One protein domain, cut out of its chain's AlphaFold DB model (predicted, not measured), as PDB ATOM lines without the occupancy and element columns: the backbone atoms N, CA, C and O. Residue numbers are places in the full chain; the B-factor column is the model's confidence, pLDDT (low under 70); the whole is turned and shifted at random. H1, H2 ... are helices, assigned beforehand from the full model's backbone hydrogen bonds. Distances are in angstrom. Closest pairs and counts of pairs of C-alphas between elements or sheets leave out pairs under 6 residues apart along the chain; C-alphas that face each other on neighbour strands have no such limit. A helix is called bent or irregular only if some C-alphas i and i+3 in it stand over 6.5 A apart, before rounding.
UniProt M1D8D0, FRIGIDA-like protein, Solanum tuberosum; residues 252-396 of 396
ATOM      1  N   ASN A 252      63.049  37.743 301.668       72.19
ATOM      2  CA  ASN A 252      63.710  37.544 302.960       72.19
ATOM      3  C   ASN A 252      62.744  37.834 304.130       72.19
ATOM      4  O   ASN A 252      62.647  38.980 304.581       72.19
ATOM      5  N   PRO A 253      62.023  36.821 304.652       73.50
ATOM      6  CA  PRO A 253      61.037  37.023 305.715       73.50
ATOM      7  C   PRO A 253      61.653  37.550 307.013       73.50
ATOM      8  O   PRO A 253      61.053  38.395 307.671       73.50
ATOM      9  N   ALA A 254      62.857  37.094 307.367       71.25
ATOM     10  CA  ALA A 254      63.537  37.510 308.589       71.25
ATOM     11  C   ALA A 254      63.925  38.996 308.540       71.25
ATOM     12  O   ALA A 254      63.642  39.743 309.474       71.25
ATOM     13  N   MET A 255      64.489  39.446 307.415       75.56
ATOM     14  CA  MET A 255      64.811  40.856 307.194       75.56
ATOM     15  C   MET A 255      63.550  41.727 307.146       75.56
ATOM     16  O   MET A 255      63.556  42.841 307.664       75.56
ATOM     17  N   LEU A 256      62.462  41.237 306.544       75.38
ATOM     18  CA  LEU A 256      61.190  41.959 306.516       75.38
ATOM     19  C   LEU A 256      60.638  42.166 307.931       75.38
ATOM     20  O   LEU A 256      60.295  43.291 308.283       75.38
ATOM     21  N   VAL A 257      60.607  41.109 308.751       80.06
ATOM     22  CA  VAL A 257      60.170  41.187 310.154       80.06
ATOM     23  C   VAL A 257      61.062  42.141 310.943       80.06
ATOM     24  O   VAL A 257      60.539  43.021 311.620       80.06
ATOM     25  N   LEU A 258      62.388  42.035 310.799       71.06
ATOM     26  CA  LEU A 258      63.329  42.925 311.480       71.06
ATOM     27  C   LEU A 258      63.109  44.395 311.093       71.06
ATOM     28  O   LEU A 258      63.057  45.254 311.963       71.06
ATOM     29  N   LYS A 259      62.903  44.695 309.805       79.31
ATOM     30  CA  LYS A 259      62.606  46.056 309.325       79.31
ATOM     31  C   LYS A 259      61.208  46.554 309.708       79.31
ATOM     32  O   LYS A 259      60.973  47.762 309.670       79.31
ATOM     33  N   CYS A 260      60.257  45.664 309.986       78.81
ATOM     34  CA  CYS A 260      58.932  46.032 310.495       78.81
ATOM     35  C   CYS A 260      58.978  46.468 311.962       78.81
ATOM     36  O   CYS A 260      58.130  47.263 312.378       78.81
ATOM     37  N   LEU A 261      59.943  45.961 312.735       69.25
ATOM     38  CA  LEU A 261      60.216  46.448 314.081       69.25
ATOM     39  C   LEU A 261      60.749  47.880 313.959       69.25
ATOM     40  O   LEU A 261      61.768  48.140 313.324       69.25
ATOM     41  N   ASP A 262      59.976  48.835 314.475       64.88
ATOM     42  CA  ASP A 262      60.282  50.255 314.318       64.88
ATOM     43  C   ASP A 262      61.530  50.644 315.113       64.88
ATOM     44  O   ASP A 262      61.846  50.032 316.135       64.88
ATOM     45  N   LYS A 263      62.183  51.735 314.703       58.69
ATOM     46  CA  LYS A 263      63.370  52.278 315.380       58.69
ATOM     47  C   LYS A 263      63.130  52.582 316.857       58.69
ATOM     48  O   LYS A 263      64.078  52.548 317.623       58.69
ATOM     49  N   PHE A 264      61.880  52.826 317.250       54.34
ATOM     50  CA  PHE A 264      61.494  53.071 318.639       54.34
ATOM     51  C   PHE A 264      61.853  51.911 319.586       54.34
ATOM     52  O   PHE A 264      62.267  52.146 320.715       54.34
ATOM     53  N   TYR A 265      61.754  50.662 319.119       51.84
ATOM     54  CA  TYR A 265      62.160  49.487 319.903       51.84
ATOM     55  C   TYR A 265      63.660  49.188 319.793       51.84
ATOM     56  O   TYR A 265      64.191  48.387 320.549       51.84
ATOM     57  N   LEU A 266      64.337  49.815 318.828       56.38
ATOM     58  CA  LEU A 266      65.690  49.479 318.389       56.38
ATOM     59  C   LEU A 266      66.652  50.671 318.497       56.38
ATOM     60  O   LEU A 266      67.628  50.725 317.750       56.38
ATOM     61  N   GLN A 267      66.353  51.680 319.322       46.19
ATOM     62  CA  GLN A 267      67.032  52.977 319.281       46.19
ATOM     63  C   GLN A 267      68.515  52.867 319.708       46.19
ATOM     64  O   GLN A 267      68.869  53.062 320.860       46.19
ATOM     65  N   GLY A 268      69.363  52.599 318.712       38.19
ATOM     66  CA  GLY A 268      70.825  52.612 318.679       38.19
ATOM     67  C   GLY A 268      71.251  52.483 317.205       38.19
ATOM     68  O   GLY A 268      71.174  51.411 316.618       38.19
ATOM     69  N   SER A 269      71.569  53.613 316.559       38.62
ATOM     70  CA  SER A 269      71.769  53.804 315.097       38.62
ATOM     71  C   SER A 269      72.732  52.778 314.446       38.62
ATOM     72  O   SER A 269      73.738  52.441 315.055       38.62
ATOM     73  N   ARG A 270      72.555  52.275 313.208       37.62
ATOM     74  CA  ARG A 270      72.705  52.973 311.905       37.62
ATOM     75  C   ARG A 270      72.201  52.107 310.725       37.62
ATOM     76  O   ARG A 270      71.963  50.916 310.851       37.62
ATOM     77  N   ALA A 271      72.028  52.758 309.576       41.47
ATOM     78  CA  ALA A 271      71.411  52.264 308.344       41.47
ATOM     79  C   ALA A 271      72.219  51.241 307.507       41.47
ATOM     80  O   ALA A 271      73.444  51.242 307.550       41.47
ATOM     81  N   TYR A 272      71.472  50.576 306.607       38.19
ATOM     82  CA  TYR A 272      71.756  50.219 305.196       38.19
ATOM     83  C   TYR A 272      71.862  48.726 304.837       38.19
ATOM     84  O   TYR A 272      72.436  47.934 305.565       38.19
ATOM     85  N   GLY A 273      71.392  48.401 303.621       33.44
ATOM     86  CA  GLY A 273      71.889  47.266 302.833       33.44
ATOM     87  C   GLY A 273      70.916  46.106 302.629       33.44
ATOM     88  O   GLY A 273      70.610  45.343 303.531       33.44
ATOM     89  N   GLU A 274      70.439  45.970 301.400       46.72
ATOM     90  CA  GLU A 274      69.608  44.883 300.885       46.72
ATOM     91  C   GLU A 274      70.487  43.711 300.403       46.72
ATOM     92  O   GLU A 274      71.429  43.960 299.649       46.72
ATOM     93  N   ARG A 275      70.196  42.461 300.829       37.50
ATOM     94  CA  ARG A 275      70.031  41.252 299.973       37.50
ATOM     95  C   ARG A 275      70.018  39.889 300.715       37.50
ATOM     96  O   ARG A 275      70.903  39.615 301.513       37.50
ATOM     97  N   VAL A 276      69.036  39.066 300.296       34.34
ATOM     98  CA  VAL A 276      68.949  37.592 300.065       34.34
ATOM     99  C   VAL A 276      69.113  36.587 301.233       34.34
ATOM    100  O   VAL A 276      69.663  36.885 302.282       34.34
ATOM    101  N   VAL A 277      68.466  35.436 301.014       41.72
ATOM    102  CA  VAL A 277      67.902  34.369 301.870       41.72
ATOM    103  C   VAL A 277      68.940  33.368 302.405       41.72
ATOM    104  O   VAL A 277      70.016  33.241 301.840       41.72
ATOM    105  N   GLU A 278      68.538  32.592 303.422       42.34
ATOM    106  CA  GLU A 278      69.197  32.359 304.724       42.34
ATOM    107  C   GLU A 278      68.946  33.564 305.638       42.34
ATOM    108  O   GLU A 278      68.790  34.683 305.145       42.34
ATOM    109  N   ILE A 279      68.820  33.389 306.963       52.97
ATOM    110  CA  ILE A 279      68.986  34.563 307.834       52.97
ATOM    111  C   ILE A 279      70.444  34.948 307.618       52.97
ATOM    112  O   ILE A 279      71.320  34.395 308.276       52.97
ATOM    113  N   ALA A 280      70.697  35.797 306.616       56.41
ATOM    114  CA  ALA A 280      72.031  36.210 306.244       56.41
ATOM    115  C   ALA A 280      72.719  36.623 307.537       56.41
ATOM    116  O   ALA A 280      72.097  37.303 308.358       56.41
ATOM    117  N   GLU A 281      73.967  36.213 307.752       64.69
ATOM    118  CA  GLU A 281      74.644  36.519 309.016       64.69
ATOM    119  C   GLU A 281      74.617  38.026 309.339       64.69
ATOM    120  O   GLU A 281      74.632  38.410 310.503       64.69
ATOM    121  N   GLY A 282      74.458  38.887 308.325       66.38
ATOM    122  CA  GLY A 282      74.083  40.296 308.496       66.38
ATOM    123  C   GLY A 282      72.785  40.517 309.291       66.38
ATOM    124  O   GLY A 282      72.828  41.155 310.331       66.38
ATOM    125  N   VAL A 283      71.654  39.926 308.885       67.69
ATOM    126  CA  VAL A 283      70.355  40.022 309.592       67.69
ATOM    127  C   VAL A 283      70.471  39.533 311.038       67.69
ATOM    128  O   VAL A 283      69.897  40.125 311.949       67.69
ATOM    129  N   LYS A 284      71.214  38.442 311.263       72.06
ATOM    130  CA  LYS A 284      71.417  37.886 312.606       72.06
ATOM    131  C   LYS A 284      72.263  38.819 313.472       72.06
ATOM    132  O   LYS A 284      71.956  38.990 314.648       72.06
ATOM    133  N   LYS A 285      73.306  39.438 312.908       82.56
ATOM    134  CA  LYS A 285      74.113  40.467 313.582       82.56
ATOM    135  C   LYS A 285      73.285  41.708 313.904       82.56
ATOM    136  O   LYS A 285      73.328  42.160 315.043       82.56
ATOM    137  N   ASP A 286      72.480  42.185 312.961       77.12
ATOM    138  CA  ASP A 286      71.607  43.346 313.154       77.12
ATOM    139  C   ASP A 286      70.575  43.083 314.256       77.12
ATOM    140  O   ASP A 286      70.400  43.905 315.151       77.12
ATOM    141  N   ALA A 287      69.943  41.906 314.249       79.88
ATOM    142  CA  ALA A 287      68.992  41.505 315.281       79.88
ATOM    143  C   ALA A 287      69.647  41.352 316.664       79.88
ATOM    144  O   ALA A 287      69.056  41.740 317.671       79.88
ATOM    145  N   LYS A 288      70.881  40.831 316.728       87.12
ATOM    146  CA  LYS A 288      71.661  40.768 317.973       87.12
ATOM    147  C   LYS A 288      71.980  42.166 318.501       87.12
ATOM    148  O   LYS A 288      71.776  42.415 319.682       87.12
ATOM    149  N   GLN A 289      72.435  43.076 317.639       86.31
ATOM    150  CA  GLN A 289      72.723  44.457 318.025       86.31
ATOM    151  C   GLN A 289      71.459  45.178 318.502       86.31
ATOM    152  O   GLN A 289      71.486  45.857 319.523       86.31
ATOM    153  N   ALA A 290      70.343  44.978 317.800       82.50
ATOM    154  CA  ALA A 290      69.022  45.448 318.196       82.50
ATOM    155  C   ALA A 290      68.620  44.945 319.592       82.50
ATOM    156  O   ALA A 290      68.179  45.734 320.421       82.50
ATOM    157  N   ALA A 291      68.807  43.652 319.871       88.31
ATOM    158  CA  ALA A 291      68.501  43.074 321.177       88.31
ATOM    159  C   ALA A 291      69.387  43.654 322.292       88.31
ATOM    160  O   ALA A 291      68.888  43.940 323.379       88.31
ATOM    161  N   LEU A 292      70.680  43.855 322.022       91.12
ATOM    162  CA  LEU A 292      71.614  44.464 322.972       91.12
ATOM    163  C   LEU A 292      71.258  45.925 323.259       91.12
ATOM    164  O   LEU A 292      71.165  46.296 324.424       91.12
ATOM    165  N   ALA A 293      70.980  46.721 322.224       89.44
ATOM    166  CA  ALA A 293      70.555  48.111 322.380       89.44
ATOM    167  C   ALA A 293      69.227  48.221 323.147       89.44
ATOM    168  O   ALA A 293      69.060  49.104 323.983       89.44
ATOM    169  N   TRP A 294      68.284  47.300 322.916       92.94
ATOM    170  CA  TRP A 294      67.035  47.256 323.678       92.94
ATOM    171  C   TRP A 294      67.293  46.915 325.148       92.94
ATOM    172  O   TRP A 294      66.757  47.577 326.032       92.94
ATOM    173  N   LYS A 295      68.157  45.937 325.438       92.25
ATOM    174  CA  LYS A 295      68.547  45.631 326.821       92.25
ATOM    175  C   LYS A 295      69.224  46.832 327.494       92.25
ATOM    176  O   LYS A 295      68.915  47.132 328.641       92.25
ATOM    177  N   GLU A 296      70.119  47.524 326.796       90.50
ATOM    178  CA  GLU A 296      70.776  48.733 327.300       90.50
ATOM    179  C   GLU A 296      69.750  49.824 327.638       90.50
ATOM    180  O   GLU A 296      69.787  50.374 328.736       90.50
ATOM    181  N   ARG A 297      68.755  50.038 326.765       92.25
ATOM    182  CA  ARG A 297      67.621  50.936 327.027       92.25
ATOM    183  C   ARG A 297      66.866  50.547 328.302       92.25
ATOM    184  O   ARG A 297      66.612  51.403 329.143       92.25
ATOM    185  N   LEU A 298      66.551  49.260 328.478       89.69
ATOM    186  CA  LEU A 298      65.886  48.763 329.690       89.69
ATOM    187  C   LEU A 298      66.734  48.985 330.945       89.69
ATOM    188  O   LEU A 298      66.197  49.278 332.007       89.69
ATOM    189  N   ASN A 299      68.059  48.880 330.834       89.69
ATOM    190  CA  ASN A 299      68.960  49.179 331.943       89.69
ATOM    191  C   ASN A 299      68.937  50.664 332.319       89.69
ATOM    192  O   ASN A 299      68.888  50.975 333.506       89.69
ATOM    193  N   SER A 300      68.885  51.571 331.341       88.50
ATOM    194  CA  SER A 300      68.693  53.004 331.598       88.50
ATOM    195  C   SER A 300      67.323  53.332 332.210       88.50
ATOM    196  O   SER A 300      67.201  54.313 332.934       88.50
ATOM    197  N   GLU A 301      66.301  52.511 331.957       87.25
ATOM    198  CA  GLU A 301      64.936  52.648 332.497       87.25
ATOM    199  C   GLU A 301      64.757  52.003 333.891       87.25
ATOM    200  O   GLU A 301      63.636  51.896 334.387       87.25
ATOM    201  N   GLY A 302      65.843  51.580 334.549       85.94
ATOM    202  CA  GLY A 302      65.808  50.989 335.895       85.94
ATOM    203  C   GLY A 302      66.055  49.478 335.944       85.94
ATOM    204  O   GLY A 302      65.851  48.856 336.990       85.94
ATOM    205  N   GLY A 303      66.511  48.883 334.841       89.19
ATOM    206  CA  GLY A 303      66.926  47.485 334.764       89.19
ATOM    207  C   GLY A 303      65.871  46.554 334.172       89.19
ATOM    208  O   GLY A 303      64.666  46.780 334.266       89.19
ATOM    209  N   VAL A 304      66.333  45.418 333.641       91.00
ATOM    210  CA  VAL A 304      65.480  44.361 333.057       91.00
ATOM    211  C   VAL A 304      64.389  43.871 334.024       91.00
ATOM    212  O   VAL A 304      63.297  43.516 333.591       91.00
ATOM    213  N   ARG A 305      64.648  43.888 335.338       88.50
ATOM    214  CA  ARG A 305      63.675  43.481 336.371       88.50
ATOM    215  C   ARG A 305      62.458  44.406 336.465       88.50
ATOM    216  O   ARG A 305      61.398  43.947 336.871       88.50
ATOM    217  N   LYS A 306      62.619  45.685 336.117       88.19
ATOM    218  CA  LYS A 306      61.557  46.702 336.131       88.19
ATOM    219  C   LYS A 306      60.941  46.917 334.743       88.19
ATOM    220  O   LYS A 306      60.142  47.831 334.564       88.19
ATOM    221  N   ALA A 307      61.313  46.097 333.756       88.31
ATOM    222  CA  ALA A 307      60.810  46.226 332.398       88.31
ATOM    223  C   ALA A 307      59.288  46.035 332.347       88.31
ATOM    224  O   ALA A 307      58.738  45.124 332.970       88.31
ATOM    225  N   TYR A 308      58.614  46.847 331.534       85.75
ATOM    226  CA  TYR A 308      57.200  46.638 331.247       85.75
ATOM    227  C   TYR A 308      56.980  45.289 330.561       85.75
ATOM    228  O   TYR A 308      57.778  44.830 329.738       85.75
ATOM    229  N   ASP A 309      55.840  44.674 330.848       83.69
ATOM    230  CA  ASP A 309      55.459  43.367 330.321       83.69
ATOM    231  C   ASP A 309      55.452  43.324 328.774       83.69
ATOM    232  O   ASP A 309      55.802  42.312 328.162       83.69
ATOM    233  N   MET A 310      55.116  44.441 328.123       82.00
ATOM    234  CA  MET A 310      55.192  44.639 326.675       82.00
ATOM    235  C   MET A 310      56.626  44.602 326.140       82.00
ATOM    236  O   MET A 310      56.863  43.959 325.115       82.00
ATOM    237  N   ASP A 311      57.573  45.249 326.821       86.44
ATOM    238  CA  ASP A 311      58.986  45.231 326.435       86.44
ATOM    239  C   ASP A 311      59.597  43.851 326.659       86.44
ATOM    240  O   ASP A 311      60.259  43.323 325.764       86.44
ATOM    241  N   ALA A 312      59.293  43.213 327.794       90.88
ATOM    242  CA  ALA A 312      59.737  41.854 328.075       90.88
ATOM    243  C   ALA A 312      59.256  40.876 326.991       90.88
ATOM    244  O   ALA A 312      60.044  40.116 326.426       90.88
ATOM    245  N   ARG A 313      57.969  40.947 326.622       87.81
ATOM    246  CA  ARG A 313      57.401  40.152 325.520       87.81
ATOM    247  C   ARG A 313      58.060  40.451 324.181       87.81
ATOM    248  O   ARG A 313      58.371  39.516 323.443       87.81
ATOM    249  N   GLY A 314      58.246  41.725 323.852       82.81
ATOM    250  CA  GLY A 314      58.858  42.154 322.597       82.81
ATOM    251  C   GLY A 314      60.283  41.626 322.443       82.81
ATOM    252  O   GLY A 314      60.606  41.006 321.427       82.81
ATOM    253  N   LEU A 315      61.098  41.789 323.484       89.06
ATOM    254  CA  LEU A 315      62.481  41.334 323.496       89.06
ATOM    255  C   LEU A 315      62.577  39.803 323.452       89.06
ATOM    256  O   LEU A 315      63.357  39.268 322.668       89.06
ATOM    257  N   LEU A 316      61.728  39.075 324.188       91.25
ATOM    258  CA  LEU A 316      61.654  37.612 324.088       91.25
ATOM    259  C   LEU A 316      61.317  37.138 322.671       91.25
ATOM    260  O   LEU A 316      61.930  36.193 322.181       91.25
ATOM    261  N   LEU A 317      60.366  37.780 321.989       84.44
ATOM    262  CA  LEU A 317      60.015  37.420 320.613       84.44
ATOM    263  C   LEU A 317      61.172  37.687 319.643       84.44
ATOM    264  O   LEU A 317      61.390  36.886 318.734       84.44
ATOM    265  N   LEU A 318      61.937  38.763 319.849       82.38
ATOM    266  CA  LEU A 318      63.138  39.049 319.064       82.38
ATOM    267  C   LEU A 318      64.202  37.959 319.278       82.38
ATOM    268  O   LEU A 318      64.670  37.353 318.312       82.38
ATOM    269  N   LEU A 319      64.520  37.639 320.533       88.38
ATOM    270  CA  LEU A 319      65.495  36.602 320.888       88.38
ATOM    271  C   LEU A 319      65.075  35.215 320.377       88.38
ATOM    272  O   LEU A 319      65.899  34.458 319.869       88.38
ATOM    273  N   GLY A 320      63.782  34.898 320.442       80.12
ATOM    274  CA  GLY A 320      63.243  33.617 319.987       80.12
ATOM    275  C   GLY A 320      63.255  33.446 318.473       80.12
ATOM    276  O   GLY A 320      63.312  32.314 317.995       80.12
ATOM    277  N   CYS A 321      63.223  34.547 317.720       77.44
ATOM    278  CA  CYS A 321      63.310  34.518 316.262       77.44
ATOM    279  C   CYS A 321      64.759  34.479 315.755       77.44
ATOM    280  O   CYS A 321      65.044  33.774 314.789       77.44
ATOM    281  N   PHE A 322      65.665  35.248 316.370       78.69
ATOM    282  CA  PHE A 322      67.003  35.506 315.811       78.69
ATOM    283  C   PHE A 322      68.160  34.908 316.620       78.69
ATOM    284  O   PHE A 322      69.288  34.832 316.121       78.69
ATOM    285  N   GLY A 323      67.898  34.446 317.840       82.12
ATOM    286  CA  GLY A 323      68.900  33.884 318.734       82.12
ATOM    287  C   GLY A 323      69.151  34.740 319.963       82.12
ATOM    288  O   GLY A 323      69.071  35.966 319.914       82.12
ATOM    289  N   ILE A 324      69.523  34.072 321.053       89.06
ATOM    290  CA  ILE A 324      70.009  34.722 322.267       89.06
ATOM    291  C   ILE A 324      71.497  35.064 322.060       89.06
ATOM    292  O   ILE A 324      72.283  34.160 321.755       89.06
ATOM    293  N   PRO A 325      71.914  36.340 322.166       87.81
ATOM    294  CA  PRO A 325      73.327  36.703 322.134       87.81
ATOM    295  C   PRO A 325      74.083  36.038 323.293       87.81
ATOM    296  O   PRO A 325      73.646  36.116 324.436       87.81
ATOM    297  N   SER A 326      75.218  35.394 323.008       85.25
ATOM    298  CA  SER A 326      76.045  34.736 324.034       85.25
ATOM    299  C   SER A 326      76.750  35.728 324.961       85.25
ATOM    300  O   SER A 326      77.025  35.409 326.109       85.25
ATOM    301  N   TYR A 327      77.044  36.923 324.451       86.81
ATOM    302  CA  TYR A 327      77.569  38.045 325.217       86.81
ATOM    303  C   TYR A 327      76.460  39.075 325.439       86.81
ATOM    304  O   TYR A 327      75.642  39.311 324.548       86.81
ATOM    305  N   GLY A 328      76.449  39.700 326.613       87.19
ATOM    306  CA  GLY A 328      75.537  40.794 326.941       87.19
ATOM    307  C   GLY A 328      74.170  40.372 327.481       87.19
ATOM    308  O   GLY A 328      73.488  41.231 328.023       87.19
ATOM    309  N   PHE A 329      73.779  39.094 327.428       93.50
ATOM    310  CA  PHE A 329      72.595  38.568 328.123       93.50
ATOM    311  C   PHE A 329      73.004  37.534 329.172       93.50
ATOM    312  O   PHE A 329      73.614  36.518 328.848       93.50
ATOM    313  N   LEU A 330      72.650  37.789 330.428       92.94
ATOM    314  CA  LEU A 330      72.845  36.858 331.531       92.94
ATOM    315  C   LEU A 330      71.647  35.912 331.636       92.94
ATOM    316  O   LEU A 330      70.528  36.247 331.241       92.94
ATOM    317  N   HIS A 331      71.866  34.746 332.247       92.50
ATOM    318  CA  HIS A 331      70.778  33.835 332.608       92.50
ATOM    319  C   HIS A 331      69.711  34.543 333.455       92.50
ATOM    320  O   HIS A 331      68.520  34.375 333.203       92.50
ATOM    321  N   SER A 332      70.127  35.410 334.380       92.44
ATOM    322  CA  SER A 332      69.225  36.238 335.183       92.44
ATOM    323  C   SER A 332      68.333  37.141 334.325       92.44
ATOM    324  O   SER A 332      67.127  37.162 334.540       92.44
ATOM    325  N   ASP A 333      68.877  37.828 333.316       94.06
ATOM    326  CA  ASP A 333      68.088  38.703 332.437       94.06
ATOM    327  C   ASP A 333      67.001  37.921 331.701       94.06
ATOM    328  O   ASP A 333      65.837  38.313 331.704       94.06
ATOM    329  N   ILE A 334      67.370  36.788 331.092       94.62
ATOM    330  CA  ILE A 334      66.418  35.943 330.365       94.62
ATOM    331  C   ILE A 334      65.367  35.379 331.323       94.62
ATOM    332  O   ILE A 334      64.188  35.352 330.986       94.62
ATOM    333  N   SER A 335      65.779  34.985 332.528       93.25
ATOM    334  CA  SER A 335      64.886  34.521 333.587       93.25
ATOM    335  C   SER A 335      63.827  35.572 333.940       93.25
ATOM    336  O   SER A 335      62.639  35.253 333.943       93.25
ATOM    337  N   TYR A 336      64.225  36.831 334.160       93.06
ATOM    338  CA  TYR A 336      63.289  37.923 334.458       93.06
ATOM    339  C   TYR A 336      62.386  38.259 333.273       93.06
ATOM    340  O   TYR A 336      61.181  38.425 333.444       93.06
ATOM    341  N   LEU A 337      62.938  38.300 332.057       94.06
ATOM    342  CA  LEU A 337      62.146  38.524 330.849       94.06
ATOM    343  C   LEU A 337      61.061  37.452 330.695       94.06
ATOM    344  O   LEU A 337      59.913  37.782 330.396       94.06
ATOM    345  N   LEU A 338      61.400  36.179 330.927       93.25
ATOM    346  CA  LEU A 338      60.451  35.066 330.880       93.25
ATOM    347  C   LEU A 338      59.370  35.190 331.952       93.25
ATOM    348  O   LEU A 338      58.191  35.055 331.622       93.25
ATOM    349  N   GLN A 339      59.747  35.518 333.185       90.62
ATOM    350  CA  GLN A 339      58.805  35.720 334.285       90.62
ATOM    351  C   GLN A 339      57.789  36.837 333.976       90.62
ATOM    352  O   GLN A 339      56.590  36.675 334.209       90.62
ATOM    353  N   LEU A 340      58.252  37.948 333.394       88.31
ATOM    354  CA  LEU A 340      57.417  39.110 333.067       88.31
ATOM    355  C   LEU A 340      56.567  38.905 331.803       88.31
ATOM    356  O   LEU A 340      55.437  39.388 331.717       88.31
ATOM    357  N   GLY A 341      57.106  38.218 330.793       85.38
ATOM    358  CA  GLY A 341      56.543  38.235 329.445       85.38
ATOM    359  C   GLY A 341      56.025  36.903 328.904       85.38
ATOM    360  O   GLY A 341      55.171  36.907 328.017       85.38
ATOM    361  N   ALA A 342      56.494  35.751 329.388       87.38
ATOM    362  CA  ALA A 342      56.318  34.496 328.653       87.38
ATOM    363  C   ALA A 342      54.880  33.959 328.646       87.38
ATOM    364  O   ALA A 342      54.481  33.356 327.653       87.38
ATOM    365  N   LYS A 343      54.076  34.193 329.692       84.12
ATOM    366  CA  LYS A 343      52.766  33.528 329.883       84.12
ATOM    367  C   LYS A 343      51.825  33.641 328.676       84.12
ATOM    368  O   LYS A 343      51.206  32.660 328.280       84.12
ATOM    369  N   LEU A 344      51.762  34.813 328.038       81.31
ATOM    370  CA  LEU A 344      50.868  35.070 326.895       81.31
ATOM    371  C   LEU A 344      51.429  34.611 325.540       81.31
ATOM    372  O   LEU A 344      50.690  34.534 324.555       81.31
ATOM    373  N   ILE A 345      52.735  34.345 325.465       82.44
ATOM    374  CA  ILE A 345      53.447  34.009 324.223       82.44
ATOM    375  C   ILE A 345      54.149  32.649 324.288       82.44
ATOM    376  O   ILE A 345      54.806  32.265 323.323       82.44
ATOM    377  N   SER A 346      53.976  31.890 325.371       83.62
ATOM    378  CA  SER A 346      54.629  30.600 325.624       83.62
ATOM    379  C   SER A 346      54.406  29.618 324.477       83.62
ATOM    380  O   SER A 346      55.360  29.040 323.972       83.62
ATOM    381  N   GLY A 347      53.181  29.523 323.950       75.88
ATOM    382  CA  GLY A 347      52.881  28.683 322.787       75.88
ATOM    383  C   GLY A 347      53.652  29.069 321.516       75.88
ATOM    384  O   GLY A 347      53.893  28.217 320.665       75.88
ATOM    385  N   VAL A 348      54.053  30.339 321.368       77.75
ATOM    386  CA  VAL A 348      54.928  30.807 320.278       77.75
ATOM    387  C   VAL A 348      56.387  30.498 320.589       77.75
ATOM    388  O   VAL A 348      57.082  29.967 319.728       77.75
ATOM    389  N   LEU A 349      56.836  30.785 321.813       78.12
ATOM    390  CA  LEU A 349      58.217  30.553 322.237       78.12
ATOM    391  C   LEU A 349      58.584  29.063 322.235       78.12
ATOM    392  O   LEU A 349      59.684  28.724 321.819       78.12
ATOM    393  N   ARG A 350      57.648  28.164 322.570       82.88
ATOM    394  CA  ARG A 350      57.828  26.701 322.478       82.88
ATOM    395  C   ARG A 350      58.109  26.208 321.052       82.88
ATOM    396  O   ARG A 350      58.638  25.119 320.875       82.88
ATOM    397  N   ARG A 351      57.769  26.991 320.019       76.75
ATOM    398  CA  ARG A 351      58.105  26.670 318.618       76.75
ATOM    399  C   ARG A 351      59.498  27.145 318.209       76.75
ATOM    400  O   ARG A 351      59.951  26.797 317.123       76.75
ATOM    401  N   SER A 352      60.159  27.952 319.036       79.69
ATOM    402  CA  SER A 352      61.539  28.366 318.812       79.69
ATOM    403  C   SER A 352      62.476  27.263 319.296       79.69
ATOM    404  O   SER A 352      62.575  27.005 320.494       79.69
ATOM    405  N   ASN A 353      63.197  26.633 318.369       75.19
ATOM    406  CA  ASN A 353      64.250  25.672 318.708       75.19
ATOM    407  C   ASN A 353      65.330  26.303 319.602       75.19
ATOM    408  O   ASN A 353      65.816  25.658 320.522       75.19
ATOM    409  N   ILE A 354      65.620  27.590 319.396       83.44
ATOM    410  CA  ILE A 354      66.581  28.370 320.185       83.44
ATOM    411  C   ILE A 354      66.193  28.360 321.667       83.44
ATOM    412  O   ILE A 354      67.016  28.032 322.520       83.44
ATOM    413  N   PHE A 355      64.938  28.694 321.984       85.38
ATOM    414  CA  PHE A 355      64.477  28.653 323.370       85.38
ATOM    415  C   PHE A 355      64.392  27.222 323.889       85.38
ATOM    416  O   PHE A 355      64.859  26.970 324.993       85.38
ATOM    417  N   MET A 356      63.877  26.271 323.111       86.31
ATOM    418  CA  MET A 356      63.757  24.886 323.580       86.31
ATOM    419  C   MET A 356      65.114  24.232 323.897       86.31
ATOM    420  O   MET A 356      65.183  23.389 324.788       86.31
ATOM    421  N   GLU A 357      66.200  24.653 323.243       89.50
ATOM    422  CA  GLU A 357      67.573  24.240 323.570       89.50
ATOM    423  C   GLU A 357      68.168  24.992 324.774       89.50
ATOM    424  O   GLU A 357      69.008  24.453 325.500       89.50
ATOM    425  N   TYR A 358      67.759  26.244 324.999       91.56
ATOM    426  CA  TYR A 358      68.296  27.102 326.059       91.56
ATOM    427  C   TYR A 358      67.593  26.924 327.412       91.56
ATOM    428  O   TYR A 358      68.251  26.938 328.451       91.56
ATOM    429  N   ILE A 359      66.271  26.731 327.414       93.31
ATOM    430  CA  ILE A 359      65.438  26.658 328.624       93.31
ATOM    431  C   ILE A 359      65.928  25.593 329.619       93.31
ATOM    432  O   ILE A 359      66.044  25.935 330.793       93.31
ATOM    433  N   PRO A 360      66.318  24.365 329.218       92.19
ATOM    434  CA  PRO A 360      66.866  23.393 330.167       92.19
ATOM    435  C   PRO A 360      68.104  23.901 330.918       92.19
ATOM    436  O   PRO A 360      68.223  23.694 332.124       92.19
ATOM    437  N   LYS A 361      69.000  24.619 330.226       92.81
ATOM    438  CA  LYS A 361      70.198  25.220 330.837       92.81
ATOM    439  C   LYS A 361      69.813  26.325 331.818       92.81
ATOM    440  O   LYS A 361      70.405  26.442 332.885       92.81
ATOM    441  N   LEU A 362      68.806  27.121 331.459       93.44
ATOM    442  CA  LEU A 362      68.289  28.184 332.310       93.44
ATOM    443  C   LEU A 362      67.616  27.639 333.578       93.44
ATOM    444  O   LEU A 362      67.855  28.177 334.654       93.44
ATOM    445  N   ILE A 363      66.826  26.566 333.468       91.88
ATOM    446  CA  ILE A 363      66.197  25.900 334.619       91.88
ATOM    447  C   ILE A 363      67.282  25.350 335.546       91.88
ATOM    448  O   ILE A 363      67.263  25.643 336.736       91.88
ATOM    449  N   GLN A 364      68.276  24.638 335.006       91.12
ATOM    450  CA  GLN A 364      69.391  24.108 335.799       91.12
ATOM    451  C   GLN A 364      70.163  25.212 336.539       91.12
ATOM    452  O   GLN A 364      70.580  25.020 337.679       91.12
ATOM    453  N   TRP A 365      70.348  26.371 335.901       92.31
ATOM    454  CA  TRP A 365      70.917  27.548 336.553       92.31
ATOM    455  C   TRP A 365      69.992  28.091 337.658       92.31
ATOM    456  O   TRP A 365      70.455  28.360 338.764       92.31
ATOM    457  N   GLY A 366      68.688  28.199 337.385       88.00
ATOM    458  CA  GLY A 366      67.688  28.744 338.306       88.00
ATOM    459  C   GLY A 366      67.470  27.905 339.566       88.00
ATOM    460  O   GLY A 366      67.287  28.473 340.638       88.00
ATOM    461  N   VAL A 367      67.581  26.576 339.478       87.00
ATOM    462  CA  VAL A 367      67.449  25.660 340.629       87.00
ATOM    463  C   VAL A 367      68.458  25.966 341.746       87.00
ATOM    464  O   VAL A 367      68.178  25.709 342.908       87.00
ATOM    465  N   LYS A 368      69.609  26.575 341.435       80.88
ATOM    466  CA  LYS A 368      70.629  26.919 342.441       80.88
ATOM    467  C   LYS A 368      70.347  28.201 343.230       80.88
ATOM    468  O   LYS A 368      71.080  28.482 344.170       80.88
ATOM    469  N   GLY A 369      69.355  29.006 342.839       80.19
ATOM    470  CA  GLY A 369      69.129  30.316 343.467       80.19
ATOM    471  C   GLY A 369      67.673  30.761 343.568       80.19
ATOM    472  O   GLY A 369      67.303  31.398 344.545       80.19
ATOM    473  N   ASN A 370      66.827  30.433 342.591       84.50
ATOM    474  CA  ASN A 370      65.394  30.718 342.629       84.50
ATOM    475  C   ASN A 370      64.616  29.525 342.060       84.50
ATOM    476  O   ASN A 370      64.227  29.500 340.886       84.50
ATOM    477  N   VAL A 371      64.418  28.528 342.925       87.19
ATOM    478  CA  VAL A 371      63.762  27.256 342.599       87.19
ATOM    479  C   VAL A 371      62.335  27.481 342.096       87.19
ATOM    480  O   VAL A 371      61.952  26.912 341.077       87.19
ATOM    481  N   ILE A 372      61.572  28.371 342.738       88.25
ATOM    482  CA  ILE A 372      60.179  28.660 342.363       88.25
ATOM    483  C   ILE A 372      60.098  29.164 340.919       88.25
ATOM    484  O   ILE A 372      59.311  28.654 340.122       88.25
ATOM    485  N   ASN A 373      60.941  30.132 340.552       88.19
ATOM    486  CA  ASN A 373      60.945  30.658 339.192       88.19
ATOM    487  C   ASN A 373      61.446  29.620 338.173       88.19
ATOM    488  O   ASN A 373      60.932  29.552 337.057       88.19
ATOM    489  N   ALA A 374      62.417  28.781 338.546       88.94
ATOM    490  CA  ALA A 374      62.874  27.684 337.695       88.94
ATOM    491  C   ALA A 374      61.740  26.687 337.392       88.94
ATOM    492  O   ALA A 374      61.597  26.246 336.250       88.94
ATOM    493  N   ILE A 375      60.900  26.391 338.385       89.38
ATOM    494  CA  ILE A 375      59.725  25.525 338.241       89.38
ATOM    495  C   ILE A 375      58.641  26.190 337.386       89.38
ATOM    496  O   ILE A 375      58.128  25.546 336.472       89.38
ATOM    497  N   ASP A 376      58.325  27.472 337.610       88.75
ATOM    498  CA  ASP A 376      57.352  28.207 336.779       88.75
ATOM    499  C   ASP A 376      57.775  28.214 335.302       88.75
ATOM    500  O   ASP A 376      56.965  27.958 334.406       88.75
ATOM    501  N   ILE A 377      59.071  28.411 335.031       91.06
ATOM    502  CA  ILE A 377      59.635  28.300 333.681       91.06
ATOM    503  C   ILE A 377      59.507  26.864 333.153       91.06
ATOM    504  O   ILE A 377      59.099  26.685 332.004       91.06
ATOM    505  N   ALA A 378      59.807  25.841 333.958       90.69
ATOM    506  CA  ALA A 378      59.682  24.445 333.539       90.69
ATOM    507  C   ALA A 378      58.252  24.116 333.081       90.69
ATOM    508  O   ALA A 378      58.070  23.692 331.938       90.69
ATOM    509  N   TYR A 379      57.238  24.433 333.890       88.69
ATOM    510  CA  TYR A 379      55.826  24.255 333.522       88.69
ATOM    511  C   TYR A 379      55.420  25.110 332.314       88.69
ATOM    512  O   TYR A 379      54.737  24.650 331.391       88.69
ATOM    513  N   THR A 380      55.877  26.365 332.258       88.00
ATOM    514  CA  THR A 380      55.561  27.281 331.150       88.00
ATOM    515  C   THR A 380      56.072  26.759 329.808       88.00
ATOM    516  O   THR A 380      55.455  27.033 328.771       88.00
ATOM    517  N   PHE A 381      57.134  25.956 329.791       87.50
ATOM    518  CA  PHE A 381      57.737  25.424 328.569       87.50
ATOM    519  C   PHE A 381      57.548  23.914 328.349       87.50
ATOM    520  O   PHE A 381      57.894  23.447 327.266       87.50
ATOM    521  N   GLY A 382      56.921  23.181 329.276       87.06
ATOM    522  CA  GLY A 382      56.673  21.741 329.129       87.06
ATOM    523  C   GLY A 382      57.881  20.878 329.513       87.06
ATOM    524  O   GLY A 382      58.202  19.919 328.811       87.06
ATOM    525  N   PHE A 383      58.629  21.283 330.540       86.31
ATOM    526  CA  PHE A 383      59.825  20.597 331.040       86.31
ATOM    527  C   PHE A 383      59.636  19.988 332.439       86.31
ATOM    528  O   PHE A 383      60.613  19.532 333.029       86.31
ATOM    529  N   GLU A 384      58.409  19.949 332.955       82.31
ATOM    530  CA  GLU A 384      58.042  19.393 334.260       82.31
ATOM    531  C   GLU A 384      58.606  17.983 334.493       82.31
ATOM    532  O   GLU A 384      59.230  17.742 335.522       82.31
ATOM    533  N   ASP A 385      58.528  17.089 333.506       80.62
ATOM    534  CA  ASP A 385      58.977  15.697 333.654       80.62
ATOM    535  C   ASP A 385      60.499  15.546 333.817       80.62
ATOM    536  O   ASP A 385      60.984  14.503 334.252       80.62
ATOM    537  N   LYS A 386      61.287  16.561 333.434       78.31
ATOM    538  CA  LYS A 386      62.757  16.461 333.398       78.31
ATOM    539  C   LYS A 386      63.446  16.933 334.671       78.31
ATOM    540  O   LYS A 386      64.630  16.649 334.833       78.31
ATOM    541  N   PHE A 387      62.749  17.681 335.522       75.31
ATOM    542  CA  PHE A 387      63.372  18.399 336.636       75.31
ATOM    543  C   PHE A 387      62.802  18.040 338.014       75.31
ATOM    544  O   PHE A 387      63.225  18.657 338.979       75.31
ATOM    545  N   ASP A 388      61.897  17.057 338.111       76.62
ATOM    546  CA  ASP A 388      61.227  16.641 339.359       76.62
ATOM    547  C   ASP A 388      60.777  17.834 340.237       76.62
ATOM    548  O   ASP A 388      61.396  18.160 341.255       76.62
ATOM    549  N   PRO A 389      59.693  18.527 339.845       73.06
ATOM    550  CA  PRO A 389      59.259  19.751 340.510       73.06
ATOM    551  C   PRO A 389      58.922  19.542 341.989       73.06
ATOM    552  O   PRO A 389      59.091  20.461 342.785       73.06
ATOM    553  N   LEU A 390      58.445  18.348 342.359       70.81
ATOM    554  CA  LEU A 390      58.089  18.022 343.737       70.81
ATOM    555  C   LEU A 390      59.339  17.873 344.598       70.81
ATOM    556  O   LEU A 390      59.403  18.503 345.650       70.81
ATOM    557  N   GLY A 391      60.345  17.128 344.125       75.81
ATOM    558  CA  GLY A 391      61.631  17.012 344.812       75.81
ATOM    559  C   GLY A 391      62.274  18.379 345.056       75.81
ATOM    560  O   GLY A 391      62.698  18.681 346.173       75.81
ATOM    561  N   LEU A 392      62.245  19.250 344.044       76.50
ATOM    562  CA  LEU A 392      62.764  20.614 344.146       76.50
ATOM    563  C   LEU A 392      62.003  21.476 345.165       76.50
ATOM    564  O   LEU A 392      62.644  22.129 345.986       76.50
ATOM    565  N   LEU A 393      60.665  21.455 345.159       74.38
ATOM    566  CA  LEU A 393      59.850  22.210 346.122       74.38
ATOM    567  C   LEU A 393      59.992  21.705 347.554       74.38
ATOM    568  O   LEU A 393      59.873  22.497 348.474       74.38
ATOM    569  N   THR A 394      60.224  20.407 347.752       72.81
ATOM    570  CA  THR A 394      60.450  19.852 349.094       72.81
ATOM    571  C   THR A 394      61.845  20.144 349.646       72.81
ATOM    572  O   THR A 394      62.050  20.029 350.850       72.81
ATOM    573  N   SER A 395      62.801  20.479 348.774       71.00
ATOM    574  CA  SER A 395      64.183  20.810 349.148       71.00
ATOM    575  C   SER A 395      64.438  22.307 349.362       71.00
ATOM    576  O   SER A 395      65.467  22.663 349.933       71.00
ATOM    577  N   PHE A 396      63.533  23.153 348.859       60.72
ATOM    578  CA  PHE A 396      63.495  24.598 349.078       60.72
ATOM    579  C   PHE A 396      62.807  24.899 350.409       60.72
ATOM    580  O   PHE A 396      63.310  25.789 351.131       60.72
TER     581      PHE A 396
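What this domain is: This is residues 252 to 396 of the 396 residues of the protein "FRIGIDA-like protein" of Solanum tuberosum (UniProt M1D8D0). What is the shape? Two helical hairpins, H2 with H3 and H6 with H7, follow each other along an elongated body, and H4 crosses between them. H1 packs on H2 towards one end, near the wide loop of residues 261 to 280, and H9 packs on H7 at the other end. What is it made of? The printed part has 145 residues with nine named helices, H1 to H9 in chain order, and no named strand; it is all helix, compact with a radius of gyration of the C-alphas of 16.1 A, and spans 55 by 33 by 26 A.

How they stand to each other: How does it start? H1, residues 253 to 260, touches residues 283 to 287 alone of H2, residues 281 to 300, closest at C-alphas 255 and 283, 6.1 A. H2 forms a hairpin with H3, residues 309 to 322, at a shallow tilt of 21 degrees, closest at C-alphas 284 and 322, 6.0 A. What follows? H4, residues 331 to 344, touches H3 with residues 337 to 342 alone, only just about perpendicular at 73 degrees, closest at C-alphas 313 and 341, 4.5 A. H5, residues 346 to 349, is close but not clearly touching H3, closest at C-alphas 349 and 320, 6.3 A. H6, residues 353 to 366, and H7, residues 371 to 381, form a hairpin at 17 degrees, closest at C-alphas 363 and 374, 4.9 A. How does it end? H8, residues 384 to 387, only just touches H7, only at the corner, with 3 pairs of C-alphas within 8 A, the closest 378 and 384, 5.4 A. H9, residues 389 to 395, touches H7, opposite ways at a shallow tilt of 1 degrees, closest at C-alphas 375 and 389, 6.2 A. Are the backbones within hydrogen-bond range? Every O i to N i+4 pair is in H1, H2, H3, H7 and H9, and 8 of 10 are in H4 and in H6; H5 and H8 are too short for one.

Where its parts are: Where are the anchors? H1 begins at C-alpha 253 (61.037, 37.023, 305.715) and H9 ends at C-alpha 395 (64.183, 20.810, 349.148). Which are long? H2 measures 28.6 A, H4 20.8 A, H3 and H6 20.1 A each. Which are irregular? H4 is, with C-alphas 340 and 343 7.9 A apart, and H6 only just, with C-alphas 357 and 360 6.7 A apart.

The domain as a whole: How large is it? The C-alphas farthest apart, of Glu 274 and Thr 394, are 55.1 A apart. Is it whole and sure? The printed part has no cut, the link H1 to H2 is long, and pLDDT is under 70 at residues 261 to 283 and residue 396.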